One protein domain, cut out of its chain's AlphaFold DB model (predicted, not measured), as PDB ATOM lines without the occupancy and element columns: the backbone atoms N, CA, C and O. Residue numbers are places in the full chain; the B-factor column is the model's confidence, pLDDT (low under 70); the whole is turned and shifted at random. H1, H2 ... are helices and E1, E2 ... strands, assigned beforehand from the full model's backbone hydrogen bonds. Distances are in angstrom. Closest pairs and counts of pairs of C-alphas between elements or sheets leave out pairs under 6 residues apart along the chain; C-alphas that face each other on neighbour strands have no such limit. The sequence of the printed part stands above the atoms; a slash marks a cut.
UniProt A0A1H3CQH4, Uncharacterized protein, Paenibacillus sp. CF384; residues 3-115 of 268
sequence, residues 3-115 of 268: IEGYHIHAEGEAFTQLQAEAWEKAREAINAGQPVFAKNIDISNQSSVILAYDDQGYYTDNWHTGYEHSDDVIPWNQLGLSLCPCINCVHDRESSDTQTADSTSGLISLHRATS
ATOM      1  N   ILE A   3     108.794 148.324 100.020       92.56
ATOM      2  CA  ILE A   3     109.276 147.045  99.497       92.56
ATOM      3  C   ILE A   3     108.492 145.937 100.182       92.56
ATOM      4  O   ILE A   3     108.587 145.753 101.394       92.56
ATOM      5  N   GLU A   4     107.777 145.157  99.381       95.12
ATOM      6  CA  GLU A   4     107.026 143.993  99.839       95.12
ATOM      7  C   GLU A   4     107.490 142.755  99.083       95.12
ATOM      8  O   GLU A   4     107.756 142.817  97.881       95.12
ATOM      9  N   GLY A   5     107.537 141.603  99.749       94.81
ATOM     10  CA  GLY A   5     107.986 140.391  99.086       94.81
ATOM     11  C   GLY A   5     108.140 139.179  99.986       94.81
ATOM     12  O   GLY A   5     107.726 139.159 101.145       94.81
ATOM     13  N   TYR A   6     108.758 138.162  99.406       95.19
ATOM     14  CA  TYR A   6     109.198 136.947 100.069       95.19
ATOM     15  C   TYR A   6     110.697 137.026 100.349       95.19
ATOM     16  O   TYR A   6     111.459 137.548  99.541       95.19
ATOM     17  N   HIS A   7     111.130 136.475 101.479       97.06
ATOM     18  CA  HIS A   7     112.536 136.185 101.758       97.06
ATOM     19  C   HIS A   7     112.610 134.996 102.721       97.06
ATOM     20  O   HIS A   7     112.800 135.158 103.927       97.06
ATOM     21  N   ILE A   8     112.319 133.806 102.196       97.44
ATOM     22  CA  ILE A   8     112.016 132.614 102.993       97.44
ATOM     23  C   ILE A   8     112.788 131.417 102.438       97.44
ATOM     24  O   ILE A   8     112.733 131.140 101.241       97.44
ATOM     25  N   HIS A   9     113.493 130.699 103.312       97.19
ATOM     26  CA  HIS A   9     114.002 129.365 102.994       97.19
ATOM     27  C   HIS A   9     112.874 128.341 103.121       97.19
ATOM     28  O   HIS A   9     112.175 128.323 104.136       97.19
ATOM     29  N   ALA A  10     112.713 127.496 102.107       97.19
ATOM     30  CA  ALA A  10     111.715 126.435 102.089       97.19
ATOM     31  C   ALA A  10     112.261 125.169 101.419       97.19
ATOM     32  O   ALA A  10     113.258 125.217 100.697       97.19
ATOM     33  N   GLU A  11     111.587 124.049 101.675       97.19
ATOM     34  CA  GLU A  11     111.958 122.718 101.192       97.19
ATOM     35  C   GLU A  11     110.701 121.936 100.766       97.19
ATOM     36  O   GLU A  11     109.592 122.202 101.247       97.19
ATOM     37  N   GLY A  12     110.870 120.961  99.873       96.06
ATOM     38  CA  GLY A  12     109.819 120.068  99.389       96.06
ATOM     39  C   GLY A  12     108.629 120.802  98.763       96.06
ATOM     40  O   GLY A  12     108.783 121.739  97.984       96.06
ATOM     41  N   GLU A  13     107.417 120.374  99.121       97.19
ATOM     42  CA  GLU A  13     106.165 120.939  98.597       97.19
ATOM     43  C   GLU A  13     106.017 122.437  98.908       97.19
ATOM     44  O   GLU A  13     105.552 123.202  98.062       97.19
ATOM     45  N   ALA A  14     106.482 122.881 100.082       97.88
ATOM     46  CA  ALA A  14     106.427 124.288 100.468       97.88
ATOM     47  C   ALA A  14     107.307 125.168  99.564       97.88
ATOM     48  O   ALA A  14     106.933 126.300  99.258       97.88
ATOM     49  N   PHE A  15     108.455 124.653  99.111       97.62
ATOM     50  CA  PHE A  15     109.323 125.359  98.170       97.62
ATOM     51  C   PHE A  15     108.626 125.552  96.820       97.62
ATOM     52  O   PHE A  15     108.507 126.683  96.349       97.62
ATOM     53  N   THR A  16     108.069 124.481  96.247       97.00
ATOM     54  CA  THR A  16     107.331 124.544  94.973       97.00
ATOM     55  C   THR A  16     106.103 125.451  95.057       97.00
ATOM     56  O   THR A  16     105.844 126.226  94.135       97.00
ATOM     57  N   GLN A  17     105.361 125.409  96.169       98.00
ATOM     58  CA  GLN A  17     104.220 126.299  96.379       98.00
ATOM     59  C   GLN A  17     104.658 127.769  96.404       98.00
ATOM     60  O   GLN A  17     104.061 128.599  95.718       98.00
ATOM     61  N   LEU A  18     105.725 128.097  97.137       98.06
ATOM     62  CA  LEU A  18     106.239 129.465  97.202       98.06
ATOM     63  C   LEU A  18     106.773 129.961  95.854       98.06
ATOM     64  O   LEU A  18     106.622 131.145  95.558       98.06
ATOM     65  N   GLN A  19     107.353 129.093  95.020       98.06
ATOM     66  CA  GLN A  19     107.732 129.459  93.651       98.06
ATOM     67  C   GLN A  19     106.513 129.863  92.817       98.06
ATOM     68  O   GLN A  19     106.552 130.890  92.141       98.06
ATOM     69  N   ALA A  20     105.422 129.095  92.896       98.25
ATOM     70  CA  ALA A  20     104.191 129.395  92.170       98.25
ATOM     71  C   ALA A  20     103.530 130.689  92.676       98.25
ATOM     72  O   ALA A  20     103.100 131.522  91.883       98.25
ATOM     73  N   GLU A  21     103.495 130.911  93.992       98.25
ATOM     74  CA  GLU A  21     102.972 132.160  94.558       98.25
ATOM     75  C   GLU A  21     103.829 133.378  94.181       98.25
ATOM     76  O   GLU A  21     103.298 134.440  93.847       98.25
ATOM     77  N   ALA A  22     105.157 133.237  94.219       98.12
ATOM     78  CA  ALA A  22     106.079 134.289  93.804       98.12
ATOM     79  C   ALA A  22     105.925 134.624  92.316       98.12
ATOM     80  O   ALA A  22     105.952 135.804  91.965       98.12
ATOM     81  N   TRP A  23     105.698 133.615  91.472       98.38
ATOM     82  CA  TRP A  23     105.407 133.794  90.054       98.38
ATOM     83  C   TRP A  23     104.170 134.661  89.827       98.38
ATOM     84  O   TRP A  23     104.249 135.678  89.136       98.38
ATOM     85  N   GLU A  24     103.052 134.327  90.470       98.31
ATOM     86  CA  GLU A  24     101.820 135.109  90.342       98.31
ATOM     87  C   GLU A  24     102.014 136.560  90.796       98.31
ATOM     88  O   GLU A  24     101.657 137.493  90.070       98.31
ATOM     89  N   LYS A  25     102.680 136.776  91.936       97.75
ATOM     90  CA  LYS A  25     102.962 138.133  92.430       97.75
ATOM     91  C   LYS A  25     103.872 138.935  91.508       97.75
ATOM     92  O   LYS A  25     103.681 140.145  91.379       97.75
ATOM     93  N   ALA A  26     104.857 138.291  90.886       98.06
ATOM     94  CA  ALA A  26     105.729 138.945  89.921       98.06
ATOM     95  C   ALA A  26     104.924 139.443  88.718       98.06
ATOM     96  O   ALA A  26     105.035 140.613  88.353       98.06
ATOM     97  N   ARG A  27     104.055 138.592  88.155       98.31
ATOM     98  CA  ARG A  27     103.191 138.966  87.026       98.31
ATOM     99  C   ARG A  27     102.255 140.113  87.377       98.31
ATOM    100  O   ARG A  27     102.144 141.067  86.613       98.31
ATOM    101  N   GLU A  28     101.601 140.044  88.535       97.81
ATOM    102  CA  GLU A  28     100.725 141.116  89.021       97.81
ATOM    103  C   GLU A  28     101.470 142.451  89.146       97.81
ATOM    104  O   GLU A  28     100.978 143.479  88.676       97.81
ATOM    105  N   ALA A  29     102.664 142.439  89.741       97.50
ATOM    106  CA  ALA A  29     103.488 143.630  89.912       97.50
ATOM    107  C   ALA A  29     103.961 144.204  88.565       97.50
ATOM    108  O   ALA A  29     103.794 145.401  88.324       97.50
ATOM    109  N   ILE A  30     104.470 143.362  87.660       97.44
ATOM    110  CA  ILE A  30     104.924 143.781  86.324       97.44
ATOM    111  C   ILE A  30     103.760 144.387  85.528       97.44
ATOM    112  O   ILE A  30     103.898 145.476  84.972       97.44
ATOM    113  N   ASN A  31     102.580 143.758  85.545       97.75
ATOM    114  CA  ASN A  31     101.377 144.295  84.894       97.75
ATOM    115  C   ASN A  31     100.910 145.629  85.493       97.75
ATOM    116  O   ASN A  31     100.300 146.442  84.800       97.75
ATOM    117  N   ALA A  32     101.202 145.870  86.773       96.38
ATOM    118  CA  ALA A  32     100.951 147.137  87.449       96.38
ATOM    119  C   ALA A  32     102.062 148.186  87.224       96.38
ATOM    120  O   ALA A  32     101.995 149.271  87.806       96.38
ATOM    121  N   GLY A  33     103.084 147.885  86.412       95.25
ATOM    122  CA  GLY A  33     104.231 148.765  86.170       95.25
ATOM    123  C   GLY A  33     105.145 148.930  87.389       95.25
ATOM    124  O   GLY A  33     105.815 149.952  87.525       95.25
ATOM    125  N   GLN A  34     105.134 147.963  88.307       95.75
ATOM    126  CA  GLN A  34     105.947 147.980  89.521       95.75
ATOM    127  C   GLN A  34     107.270 147.246  89.270       95.75
ATOM    128  O   GLN A  34     107.245 146.136  88.736       95.75
ATOM    129  N   PRO A  35     108.423 147.809  89.678       96.19
ATOM    130  CA  PRO A  35     109.692 147.099  89.592       96.19
ATOM    131  C   PRO A  35     109.662 145.834  90.447       96.19
ATOM    132  O   PRO A  35     109.260 145.881  91.615       96.19
ATOM    133  N   VAL A  36     110.129 144.724  89.880       97.50
ATOM    134  CA  VAL A  36     110.270 143.438  90.567       97.50
ATOM    135  C   VAL A  36     111.738 143.043  90.577       97.50
ATOM    136  O   VAL A  36     112.435 143.180  89.575       97.50
ATOM    137  N   PHE A  37     112.216 142.554  91.714       96.31
ATOM    138  CA  PHE A  37     113.577 142.060  91.867       96.31
ATOM    139  C   PHE A  37     113.582 140.772  92.674       96.31
ATOM    140  O   PHE A  37     112.819 140.601  93.629       96.31
ATOM    141  N   ALA A  38     114.454 139.851  92.290       96.88
ATOM    142  CA  ALA A  38     114.558 138.548  92.919       96.88
ATOM    143  C   ALA A  38     116.008 138.208  93.225       96.88
ATOM    144  O   ALA A  38     116.910 138.591  92.486       96.88
ATOM    145  N   LYS A  39     116.224 137.478  94.320       95.25
ATOM    146  CA  LYS A  39     117.530 136.938  94.694       95.25
ATOM    147  C   LYS A  39     117.577 135.448  94.363       95.25
ATOM    148  O   LYS A  39     116.583 134.759  94.575       95.25
ATOM    149  N   ASN A  40     118.728 134.952  93.904       93.06
ATOM    150  CA  ASN A  40     118.944 133.549  93.517       93.06
ATOM    151  C   ASN A  40     118.029 133.080  92.367       93.06
ATOM    152  O   ASN A  40     117.626 131.915  92.330       93.06
ATOM    153  N   ILE A  41     117.660 133.978  91.453       93.94
ATOM    154  CA  ILE A  41     116.881 133.625  90.259       93.94
ATOM    155  C   ILE A  41     117.796 133.099  89.147       93.94
ATOM    156  O   ILE A  41     117.572 132.015  88.619       93.94
ATOM    157  N   ASP A  42     118.890 133.803  88.883       90.31
ATOM    158  CA  ASP A  42     119.894 133.494  87.865       90.31
ATOM    159  C   ASP A  42     121.229 133.066  88.491       90.31
ATOM    160  O   ASP A  42     121.787 132.033  88.136       90.31
ATOM    161  N   ILE A  43     121.743 133.829  89.450       86.69
ATOM    162  CA  ILE A  43     123.081 133.682  90.004       86.69
ATOM    163  C   ILE A  43     122.981 133.590  91.521       86.69
ATOM    164  O   ILE A  43     122.271 134.339  92.201       86.69
ATOM    165  N   SER A  44     123.719 132.626  92.066       87.75
ATOM    166  CA  SER A  44     123.653 132.308  93.483       87.75
ATOM    167  C   SER A  44     124.148 133.466  94.338       87.75
ATOM    168  O   SER A  44     125.216 134.038  94.119       87.75
ATOM    169  N   ASN A  45     123.354 133.781  95.356       86.81
ATOM    170  CA  ASN A  45     123.549 134.856  96.315       86.81
ATOM    171  C   ASN A  45     123.527 136.272  95.713       86.81
ATOM    172  O   ASN A  45     124.049 137.206  96.325       86.81
ATOM    173  N   GLN A  46     122.880 136.459  94.565       88.19
ATOM    174  CA  GLN A  46     122.767 137.757  93.901       88.19
ATOM    175  C   GLN A  46     121.324 138.128  93.599       88.19
ATOM    176  O   GLN A  46     120.460 137.256  93.584       88.19
ATOM    177  N   SER A  47     121.078 139.431  93.438       91.81
ATOM    178  CA  SER A  47     119.755 139.974  93.121       91.81
ATOM    179  C   SER A  47     119.741 140.540  91.711       91.81
ATOM    180  O   SER A  47     120.674 141.250  91.344       91.81
ATOM    181  N   SER A  48     118.656 140.282  90.994       93.19
ATOM    182  CA  SER A  48     118.450 140.702  89.609       93.19
ATOM    183  C   SER A  48     117.098 141.377  89.461       93.19
ATOM    184  O   SER A  48     116.164 141.097  90.223       93.19
ATOM    185  N   VAL A  49     116.994 142.282  88.491       94.50
ATOM    186  CA  VAL A  49     115.728 142.939  88.153       94.50
ATOM    187  C   VAL A  49     114.980 142.046  87.177       94.50
ATOM    188  O   VAL A  49     115.563 141.554  86.219       94.50
ATOM    189  N   ILE A  50     113.690 141.828  87.406       96.38
ATOM    190  CA  ILE A  50     112.827 141.115  86.463       96.38
ATOM    191  C   ILE A  50     112.194 142.160  85.545       96.38
ATOM    192  O   ILE A  50     111.403 142.990  85.994       96.38
ATOM    193  N   LEU A  51     112.573 142.130  84.270       94.69
ATOM    194  CA  LEU A  51     112.138 143.097  83.261       94.69
ATOM    195  C   LEU A  51     110.778 142.738  82.667       94.69
ATOM    196  O   LEU A  51     109.953 143.612  82.406       94.69
ATOM    197  N   ALA A  52     110.567 141.449  82.415       96.56
ATOM    198  CA  ALA A  52     109.385 140.938  81.741       96.56
ATOM    199  C   ALA A  52     109.138 139.476  82.116       96.56
ATOM    200  O   ALA A  52     109.921 138.848  82.834       96.56
ATOM    201  N   TYR A  53     108.035 138.936  81.610       98.06
ATOM    202  CA  TYR A  53     107.676 137.540  81.783       98.06
ATOM    203  C   TYR A  53     106.893 137.022  80.566       98.06
ATOM    204  O   TYR A  53     106.265 137.812  79.855       98.06
ATOM    205  N   ASP A  54     106.905 135.709  80.347       97.94
ATOM    206  CA  ASP A  54     106.024 135.005  79.404       97.94
ATOM    207  C   ASP A  54     105.305 133.824  80.092       97.94
ATOM    208  O   ASP A  54     105.210 133.770  81.316       97.94
ATOM    209  N   ASP A  55     104.758 132.872  79.336       97.44
ATOM    210  CA  ASP A  55     104.098 131.698  79.922       97.44
ATOM    211  C   ASP A  55     105.082 130.700  80.573       97.44
ATOM    212  O   ASP A  55     104.654 129.821  81.326       97.44
ATOM    213  N   GLN A  56     106.384 130.808  80.287       97.38
ATOM    214  CA  GLN A  56     107.439 129.921  80.786       97.38
ATOM    215  C   GLN A  56     108.131 130.489  82.025       97.38
ATOM    216  O   GLN A  56     108.439 129.730  82.950       97.38
ATOM    217  N   GLY A  57     108.377 131.798  82.078       97.62
ATOM    218  CA  GLY A  57     109.021 132.399  83.238       97.62
ATOM    219  C   GLY A  57     109.496 133.832  83.060       97.62
ATOM    220  O   GLY A  57     108.786 134.683  82.531       97.62
ATOM    221  N   TYR A  58     110.674 134.112  83.607       97.38
ATOM    222  CA  TYR A  58     111.195 135.452  83.832       97.38
ATOM    223  C   TYR A  58     112.240 135.843  82.791       97.38
ATOM    224  O   TYR A  58     113.118 135.049  82.460       97.38
ATOM    225  N   TYR A  59     112.208 137.108  82.381       95.38
ATOM    226  CA  TYR A  59     113.322 137.780  81.721       95.38
ATOM    227  C   TYR A  59     113.970 138.723  82.725       95.38
ATOM    228  O   TYR A  59     113.287 139.570  83.314       95.38
ATOM    229  N   THR A  60     115.269 138.570  82.946       94.06
ATOM    230  CA  THR A  60     116.003 139.314  83.972       94.06
ATOM    231  C   THR A  60     117.056 140.219  83.366       94.06
ATOM    232  O   THR A  60     117.683 139.842  82.386       94.06
ATOM    233  N   ASP A  61     117.303 141.351  84.013       88.19
ATOM    234  CA  ASP A  61     118.531 142.116  83.834       88.19
ATOM    235  C   ASP A  61     119.494 141.794  84.977       88.19
ATOM    236  O   ASP A  61     119.149 141.937  86.161       88.19
ATOM    237  N   ASN A  62     120.685 141.329  84.620       80.94
ATOM    238  CA  ASN A  62     121.747 140.971  85.547       80.94
ATOM    239  C   ASN A  62     123.117 141.316  84.943       80.94
ATOM    240  O   ASN A  62     123.240 141.774  83.815       80.94
ATOM    241  N   TRP A  63     124.198 141.096  85.682       74.88
ATOM    242  CA  TRP A  63     125.539 141.425  85.178       74.88
ATOM    243  C   TRP A  63     126.090 140.408  84.154       74.88
ATOM    244  O   TRP A  63     127.144 140.651  83.573       74.88
ATOM    245  N   HIS A  64     125.402 139.284  83.911       76.44
ATOM    246  CA  HIS A  64     125.635 138.407  82.755       76.44
ATOM    247  C   HIS A  64     124.872 138.866  81.494       76.44
ATOM    248  O   HIS A  64     124.988 138.198  80.462       76.44
ATOM    249  N   THR A  65     124.114 139.971  81.524       69.56
ATOM    250  CA  THR A  65     123.477 140.537  80.324       69.56
ATOM    251  C   THR A  65     124.536 140.853  79.255       69.56
ATOM    252  O   THR A  65     125.599 141.406  79.545       69.56
ATOM    253  N   GLY A  66     124.255 140.501  77.996       68.62
ATOM    254  CA  GLY A  66     125.137 140.744  76.845       68.62
ATOM    255  C   GLY A  66     125.978 139.540  76.403       68.62
ATOM    256  O   GLY A  66     126.611 139.598  75.348       68.62
ATOM    257  N   TYR A  67     125.949 138.434  77.151       77.75
ATOM    258  CA  TYR A  67     126.432 137.138  76.664       77.75
ATOM    259  C   TYR A  67     125.365 136.435  75.811       77.75
ATOM    260  O   TYR A  67     124.168 136.696  75.938       77.75
ATOM    261  N   GLU A  68     125.785 135.508  74.949       81.25
ATOM    262  CA  GLU A  68     124.849 134.671  74.190       81.25
ATOM    263  C   GLU A  68     123.899 133.934  75.153       81.25
ATOM    264  O   GLU A  68     124.337 133.433  76.196       81.25
ATOM    265  N   HIS A  69     122.604 133.917  74.823       87.25
ATOM    266  CA  HIS A  69     121.521 133.356  75.646       87.25
ATOM    267  C   HIS A  69     121.282 134.039  77.005       87.25
ATOM    268  O   HIS A  69     120.500 133.541  77.809       87.25
ATOM    269  N   SER A  70     121.920 135.179  77.304       83.50
ATOM    270  CA  SER A  70     121.682 135.889  78.576       83.50
ATOM    271  C   SER A  70     120.266 136.459  78.710       83.50
ATOM    272  O   SER A  70     119.757 136.529  79.826       83.50
ATOM    273  N   ASP A  71     119.623 136.774  77.582       86.81
ATOM    274  CA  ASP A  71     118.245 137.275  77.508       86.81
ATOM    275  C   ASP A  71     117.197 136.151  77.368       86.81
ATOM    276  O   ASP A  71     116.014 136.424  77.153       86.81
ATOM    277  N   ASP A  72     117.610 134.880  77.440       93.69
ATOM    278  CA  ASP A  72     116.677 133.758  77.362       93.69
ATOM    279  C   ASP A  72     115.853 133.640  78.654       93.69
ATOM    280  O   ASP A  72     116.254 134.061  79.741       93.69
ATOM    281  N   VAL A  73     114.667 133.045  78.532       96.00
ATOM    282  CA  VAL A  73     113.732 132.913  79.649       96.00
ATOM    283  C   VAL A  73     114.268 131.980  80.741       96.00
ATOM    284  O   VAL A  73     114.701 130.857  80.476       96.00
ATOM    285  N   ILE A  74     114.166 132.418  81.997       95.94
ATOM    286  CA  ILE A  74     114.405 131.586  83.181       95.94
ATOM    287  C   ILE A  74     113.062 130.997  83.623       95.94
ATOM    288  O   ILE A  74     112.188 131.770  84.027       95.94
ATOM    289  N   PRO A  75     112.863 129.664  83.602       97.12
ATOM    290  CA  PRO A  75     111.581 129.072  83.972       97.12
ATOM    291  C   PRO A  75     111.137 129.490  85.378       97.12
ATOM    292  O   PRO A  75     111.950 129.546  86.305       97.12
ATOM    293  N   TRP A  76     109.845 129.771  85.565       97.62
ATOM    294  CA  TRP A  76     109.370 130.380  86.816       97.62
ATOM    295  C   TRP A  76     109.658 129.522  88.060       97.62
ATOM    296  O   TRP A  76     109.898 130.044  89.152       97.62
ATOM    297  N   ASN A  77     109.697 128.199  87.882       96.31
ATOM    298  CA  ASN A  77     110.001 127.207  88.914       96.31
ATOM    299  C   ASN A  77     111.510 127.034  89.182       96.31
ATOM    300  O   ASN A  77     111.913 126.077  89.839       96.31
ATOM    301  N   GLN A  78     112.349 127.937  88.669       95.75
ATOM    302  CA  GLN A  78     113.785 128.006  88.964       95.75
ATOM    303  C   GLN A  78     114.131 129.134  89.942       95.75
ATOM    304  O   GLN A  78     115.283 129.261  90.359       95.75
ATOM    305  N   LEU A  79     113.147 129.935  90.369       96.62
ATOM    306  CA  LEU A  79     113.353 130.925  91.424       96.62
ATOM    307  C   LEU A  79     113.885 130.244  92.696       96.62
ATOM    308  O   LEU A  79     113.257 129.328  93.223       96.62
ATOM    309  N   GLY A  80     115.034 130.707  93.190       95.06
ATOM    310  CA  GLY A  80     115.715 130.147  94.360       95.06
ATOM    311  C   GLY A  80     116.782 129.099  94.034       95.06
ATOM    312  O   GLY A  80     117.560 128.760  94.927       95.06
ATOM    313  N   LEU A  81     116.863 128.640  92.777       93.75
ATOM    314  CA  LEU A  81     117.812 127.623  92.304       93.75
ATOM    315  C   LEU A  81     118.983 128.199  91.494       93.75
ATOM    316  O   LEU A  81     119.930 127.473  91.210       93.75
ATOM    317  N   SER A  82     118.979 129.505  91.202       92.00
ATOM    318  CA  SER A  82     120.076 130.213  90.518       92.00
ATOM    319  C   SER A  82     120.428 129.619  89.149       92.00
ATOM    320  O   SER A  82     121.518 129.073  88.952       92.00
ATOM    321  N   LEU A  83     119.500 129.728  88.195       90.88
ATOM    322  CA  LEU A  83     119.674 129.195  86.846       90.88
ATOM    323  C   LEU A  83     119.920 130.310  85.824       90.88
ATOM    324  O   LEU A  83     119.005 130.756  85.138       90.88
ATOM    325  N   CYS A  84     121.174 130.737  85.687       90.62
ATOM    326  CA  CYS A  84     121.548 131.677  84.635       90.62
ATOM    327  C   CYS A  84     121.505 130.983  83.257       90.62
ATOM    328  O   CYS A  84     122.146 129.930  83.107       90.62
ATOM    329  N   PRO A  85     120.800 131.545  82.258       91.19
ATOM    330  CA  PRO A  85     120.641 130.920  80.947       91.19
ATOM    331  C   PRO A  85     121.824 131.165  79.998       91.19
ATOM    332  O   PRO A  85     121.907 130.513  78.963       91.19
ATOM    333  N   CYS A  86     122.764 132.056  80.345       90.12
ATOM    334  CA  CYS A  86     123.861 132.404  79.446       90.12
ATOM    335  C   CYS A  86     124.749 131.197  79.102       90.12
ATOM    336  O   CYS A  86     124.967 130.296  79.924       90.12
ATOM    337  N   ILE A  87     125.315 131.221  77.894       88.81
ATOM    338  CA  ILE A  87     126.084 130.104  77.330       88.81
ATOM    339  C   ILE A  87     127.240 129.643  78.231       88.81
ATOM    340  O   ILE A  87     127.485 128.447  78.372       88.81
ATOM    341  N   ASN A  88     127.912 130.579  78.907       86.12
ATOM    342  CA  ASN A  88     129.029 130.269  79.799       86.12
ATOM    343  C   ASN A  88     128.553 129.489  81.029       86.12
ATOM    344  O   ASN A  88     129.122 128.453  81.359       86.12
ATOM    345  N   CYS A  89     127.459 129.922  81.665       86.38
ATOM    346  CA  CYS A  89     126.899 129.210  82.811       86.38
ATOM    347  C   CYS A  89     126.306 127.851  82.429       86.38
ATOM    348  O   CYS A  89     126.352 126.922  83.234       86.38
ATOM    349  N   VAL A  90     125.744 127.723  81.223       87.50
ATOM    350  CA  VAL A  90     125.287 126.430  80.690       87.50
ATOM    351  C   VAL A  90     126.473 125.476  80.554       87.50
ATOM    352  O   VAL A  90     126.447 124.407  81.159       87.50
ATOM    353  N   HIS A  91     127.537 125.883  79.860       87.12
ATOM    354  CA  HIS A  91     128.734 125.057  79.685       87.12
ATOM    355  C   HIS A  91     129.425 124.712  81.013       87.12
ATOM    356  O   HIS A  91     129.870 123.578  81.207       87.12
ATOM    357  N   ASP A  92     129.493 125.653  81.954       84.38
ATOM    358  CA  ASP A  92     130.056 125.401  83.283       84.38
ATOM    359  C   ASP A  92     129.251 124.334  84.037       84.38
ATOM    360  O   ASP A  92     129.834 123.439  84.651       84.38
ATOM    361  N   ARG A  93     127.914 124.359  83.956       86.00
ATOM    362  CA  ARG A  93     127.054 123.319  84.553       86.00
ATOM    363  C   ARG A  93     127.171 121.971  83.849       86.00
ATOM    364  O   ARG A  93     127.109 120.947  84.514       86.00
ATOM    365  N   GLU A  94     127.329 121.955  82.531       84.50
ATOM    366  CA  GLU A  94     127.503 120.712  81.764       84.50
ATOM    367  C   GLU A  94     128.869 120.058  82.006       84.50
ATOM    368  O   GLU A  94     128.990 118.835  81.973       84.50
ATOM    369  N   SER A  95     129.901 120.871  82.242       82.94
ATOM    370  CA  SER A  95     131.272 120.407  82.476       82.94
ATOM    371  C   SER A  95     131.563 120.061  83.936       82.94
ATOM    372  O   SER A  95     132.471 119.273  84.215       82.94
ATOM    373  N   SER A  96     130.804 120.626  84.875       74.38
ATOM    374  CA  SER A  96     130.889 120.272  86.283       74.38
ATOM    375  C   SER A  96     130.002 119.056  86.564       74.38
ATOM    376  O   SER A  96     128.783 119.141  86.584       74.38
ATOM    377  N   ASP A  97     130.619 117.912  86.886       62.16
ATOM    378  CA  ASP A  97     129.952 116.698  87.412       62.16
ATOM    379  C   ASP A  97     129.188 116.938  88.742       62.16
ATOM    380  O   ASP A  97     128.765 116.003  89.433       62.16
ATOM    381  N   THR A  98     129.020 118.197  89.158       57.16
ATOM    382  CA  THR A  98     128.138 118.588  90.246       57.16
ATOM    383  C   THR A  98     126.706 118.263  89.856       57.16
ATOM    384  O   THR A  98     126.050 119.004  89.128       57.16
ATOM    385  N   GLN A  99     126.237 117.127  90.379       50.69
ATOM    386  CA  GLN A  99     124.830 116.768  90.487       50.69
ATOM    387  C   GLN A  99     123.989 118.019  90.735       50.69
ATOM    388  O   GLN A  99     124.314 118.812  91.620       50.69
ATOM    389  N   THR A 100     122.924 118.153  89.940       55.12
ATOM    390  CA  THR A 100     121.821 119.100  90.127       55.12
ATOM    391  C   THR A 100     121.655 119.404  91.609       55.12
ATOM    392  O   THR A 100     121.311 118.497  92.374       55.12
ATOM    393  N   ALA A 101     121.955 120.645  92.015       58.69
ATOM    394  CA  ALA A 101     121.638 121.124  93.354       58.69
ATOM    395  C   ALA A 101     120.212 120.680  93.691       58.69
ATOM    396  O   ALA A 101     119.369 120.668  92.793       58.69
ATOM    397  N   ASP A 102     119.978 120.249  94.935       65.94
ATOM    398  CA  ASP A 102     118.678 119.761  95.391       65.94
ATOM    399  C   ASP A 102     117.570 120.708  94.917       65.94
ATOM    400  O   ASP A 102     117.346 121.774  95.485       65.94
ATOM    401  N   SER A 103     116.884 120.312  93.843       80.25
ATOM    402  CA  SER A 103     115.880 121.146  93.180       80.25
ATOM    403  C   SER A 103     114.629 121.334  94.037       80.25
ATOM    404  O   SER A 103     113.677 121.978  93.607       80.25
ATOM    405  N   THR A 104     114.596 120.718  95.221       91.38
ATOM    406  CA  THR A 104     113.460 120.746  96.133       91.38
ATOM    407  C   THR A 104     113.647 121.718  97.293       91.38
ATOM    408  O   THR A 104     112.715 121.875  98.076       91.38
ATOM    409  N   SER A 105     114.788 122.402  97.420       94.62
ATOM    410  CA  SER A 105     115.020 123.367  98.499       94.62
ATOM    411  C   SER A 105     115.762 124.620  98.038       94.62
ATOM    412  O   SER A 105     116.557 124.603  97.101       94.62
ATOM    413  N   GLY A 106     115.506 125.745  98.708       94.50
ATOM    414  CA  GLY A 106     116.166 127.004  98.373       94.50
ATOM    415  C   GLY A 106     115.600 128.224  99.088       94.50
ATOM    416  O   GLY A 106     114.648 128.146  99.866       94.50
ATOM    417  N   LEU A 107     116.215 129.378  98.819       96.31
ATOM    418  CA  LEU A 107     115.724 130.682  99.262       96.31
ATOM    419  C   LEU A 107     114.790 131.256  98.195       96.31
ATOM    420  O   LEU A 107     115.256 131.673  97.136       96.31
ATOM    421  N   ILE A 108     113.500 131.357  98.503       97.62
ATOM    422  CA  ILE A 108     112.561 132.145  97.704       97.62
ATOM    423  C   ILE A 108     112.648 133.592  98.159       97.62
ATOM    424  O   ILE A 108     112.236 133.949  99.267       97.62
ATOM    425  N   SER A 109     113.212 134.431  97.295       97.62
ATOM    426  CA  SER A 109     113.350 135.855  97.547       97.62
ATOM    427  C   SER A 109     112.911 136.645  96.328       97.62
ATOM    428  O   SER A 109     113.675 136.770  95.377       97.62
ATOM    429  N   LEU A 110     111.699 137.188  96.373       98.12
ATOM    430  CA  LEU A 110     111.108 137.997  95.312       98.12
ATOM    431  C   LEU A 110     110.377 139.169  95.943       98.12
ATOM    432  O   LEU A 110     109.565 138.979  96.848       98.12
ATOM    433  N   HIS A 111     110.665 140.364  95.458       98.00
ATOM    434  CA  HIS A 111     110.176 141.609  96.020       98.00
ATOM    435  C   HIS A 111     109.675 142.507  94.907       98.00
ATOM    436  O   HIS A 111     110.196 142.493  93.792       98.00
ATOM    437  N   ARG A 112     108.684 143.323  95.237       96.81
ATOM    438  CA  ARG A 112     108.203 144.404  94.390       96.81
ATOM    439  C   ARG A 112     108.368 145.731  95.108       96.81
ATOM    440  O   ARG A 112     108.243 145.815  96.332       96.81
ATOM    441  N   ALA A 113     108.620 146.760  94.324       95.06
ATOM    442  CA  ALA A 113     108.721 148.126  94.792       95.06
ATOM    443  C   ALA A 113     107.451 148.906  94.458       95.06
ATOM    444  O   ALA A 113     107.002 148.918  93.311       95.06
ATOM    445  N   THR A 114     106.922 149.640  95.432       92.12
ATOM    446  CA  THR A 114     105.908 150.666  95.174       92.12
ATOM    447  C   THR A 114     106.424 152.048  95.547       92.12
ATOM    448  O   THR A 114     107.221 152.244  96.474       92.12
ATOM    449  N   SER A 115     105.995 153.044  94.774       84.06
ATOM    450  CA  SER A 115     106.291 154.432  95.099       84.06
ATOM    451  C   SER A 115     105.509 154.826  96.349       84.06
ATOM    452  O   SER A 115     104.297 154.633  96.414       84.06
TER     453      SER A 115
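What this domain is: This is residues 3 to 115 of the 268 residues of an uncharacterized protein of Paenibacillus sp. CF384 (UniProt A0A1H3CQH4). A strongly twisted sheet of five antiparallel strands has one long helix, H1, packed on one of its faces, and a small second helix, H2, lies away from the sheet at the far end of a long loop, residues 62 to 86. From H2 the backbone returns to the sheet as E5, and residues 94 to 99, of which 94 to 95 belong to H2, stick out free. The printed part has 113 residues, with two named helices and five named strands in the order E1, H1, E2, E3, E4, H2, E5, of the mixed class. The sheet's order is E1, E5, E2, E3, E4. The whole is compact, with a radius of gyration of the C-alphas of 13.5 A and spans of 43 by 33 by 24 A.

Where its parts are: E1, residues 3 to 11, begins with C-alpha 3 at (109.276, 147.045, 99.497) and measures 24.5 A. H1, residues 12 to 31, measures 29.5 A and ends with C-alpha 31 at (101.377, 144.295, 84.894). E2 is residues 36 to 39, E3 residues 47 to 53, 16.7 A long, and E4 residues 57 to 61. H2, residues 87 to 95, measures 12.1 A. E5, residues 105 to 114, measures 29.0 A and ends with C-alpha 114 at (105.908, 150.666, 95.174).

How they stand to each other: E1 and E4 are the edge strands. E1 and E5 are antiparallel at 172 degrees, with N 6 and O 110 2.8 A apart, within hydrogen-bond range. E5 and E2 are antiparallel at 153 degrees, with N 39 and O 109 at 2.8 A. E2, E3 and E4 form a meander, each strand the antiparallel neighbour of the one before. In the hairpin of E2 and E3, N 50 and O 36 are 2.8 A apart; in the hairpin of E3 and E4, N 51 and O 59 are 2.8 A apart. Residues 57 to 58 of E4 also pair antiparallel with residues 74 to 75. H1 is on the sheet in two layers, a helix on one face; its closest C-alphas to E5 are Phe 15 and Ser 105, 6.0 A apart. E1, H1 and E2 make a split strand-helix-strand unit, two strands running the same way with E5 between them in the sheet, and its crossover is right-handed. H2 is not on the sheet and is apart from H1. In H1 and H2 every O i to N i+4 pair is within hydrogen-bond range.

The domain as a whole: The C-alphas farthest apart are those of Asp 97 and Ser 115, 45.2 A. The printed part has no cut. The link E4 to H2, 25 residues, is long. The mean pLDDT of the printed part is 90.8; residues 65 to 66 and 97 to 102 are under 70.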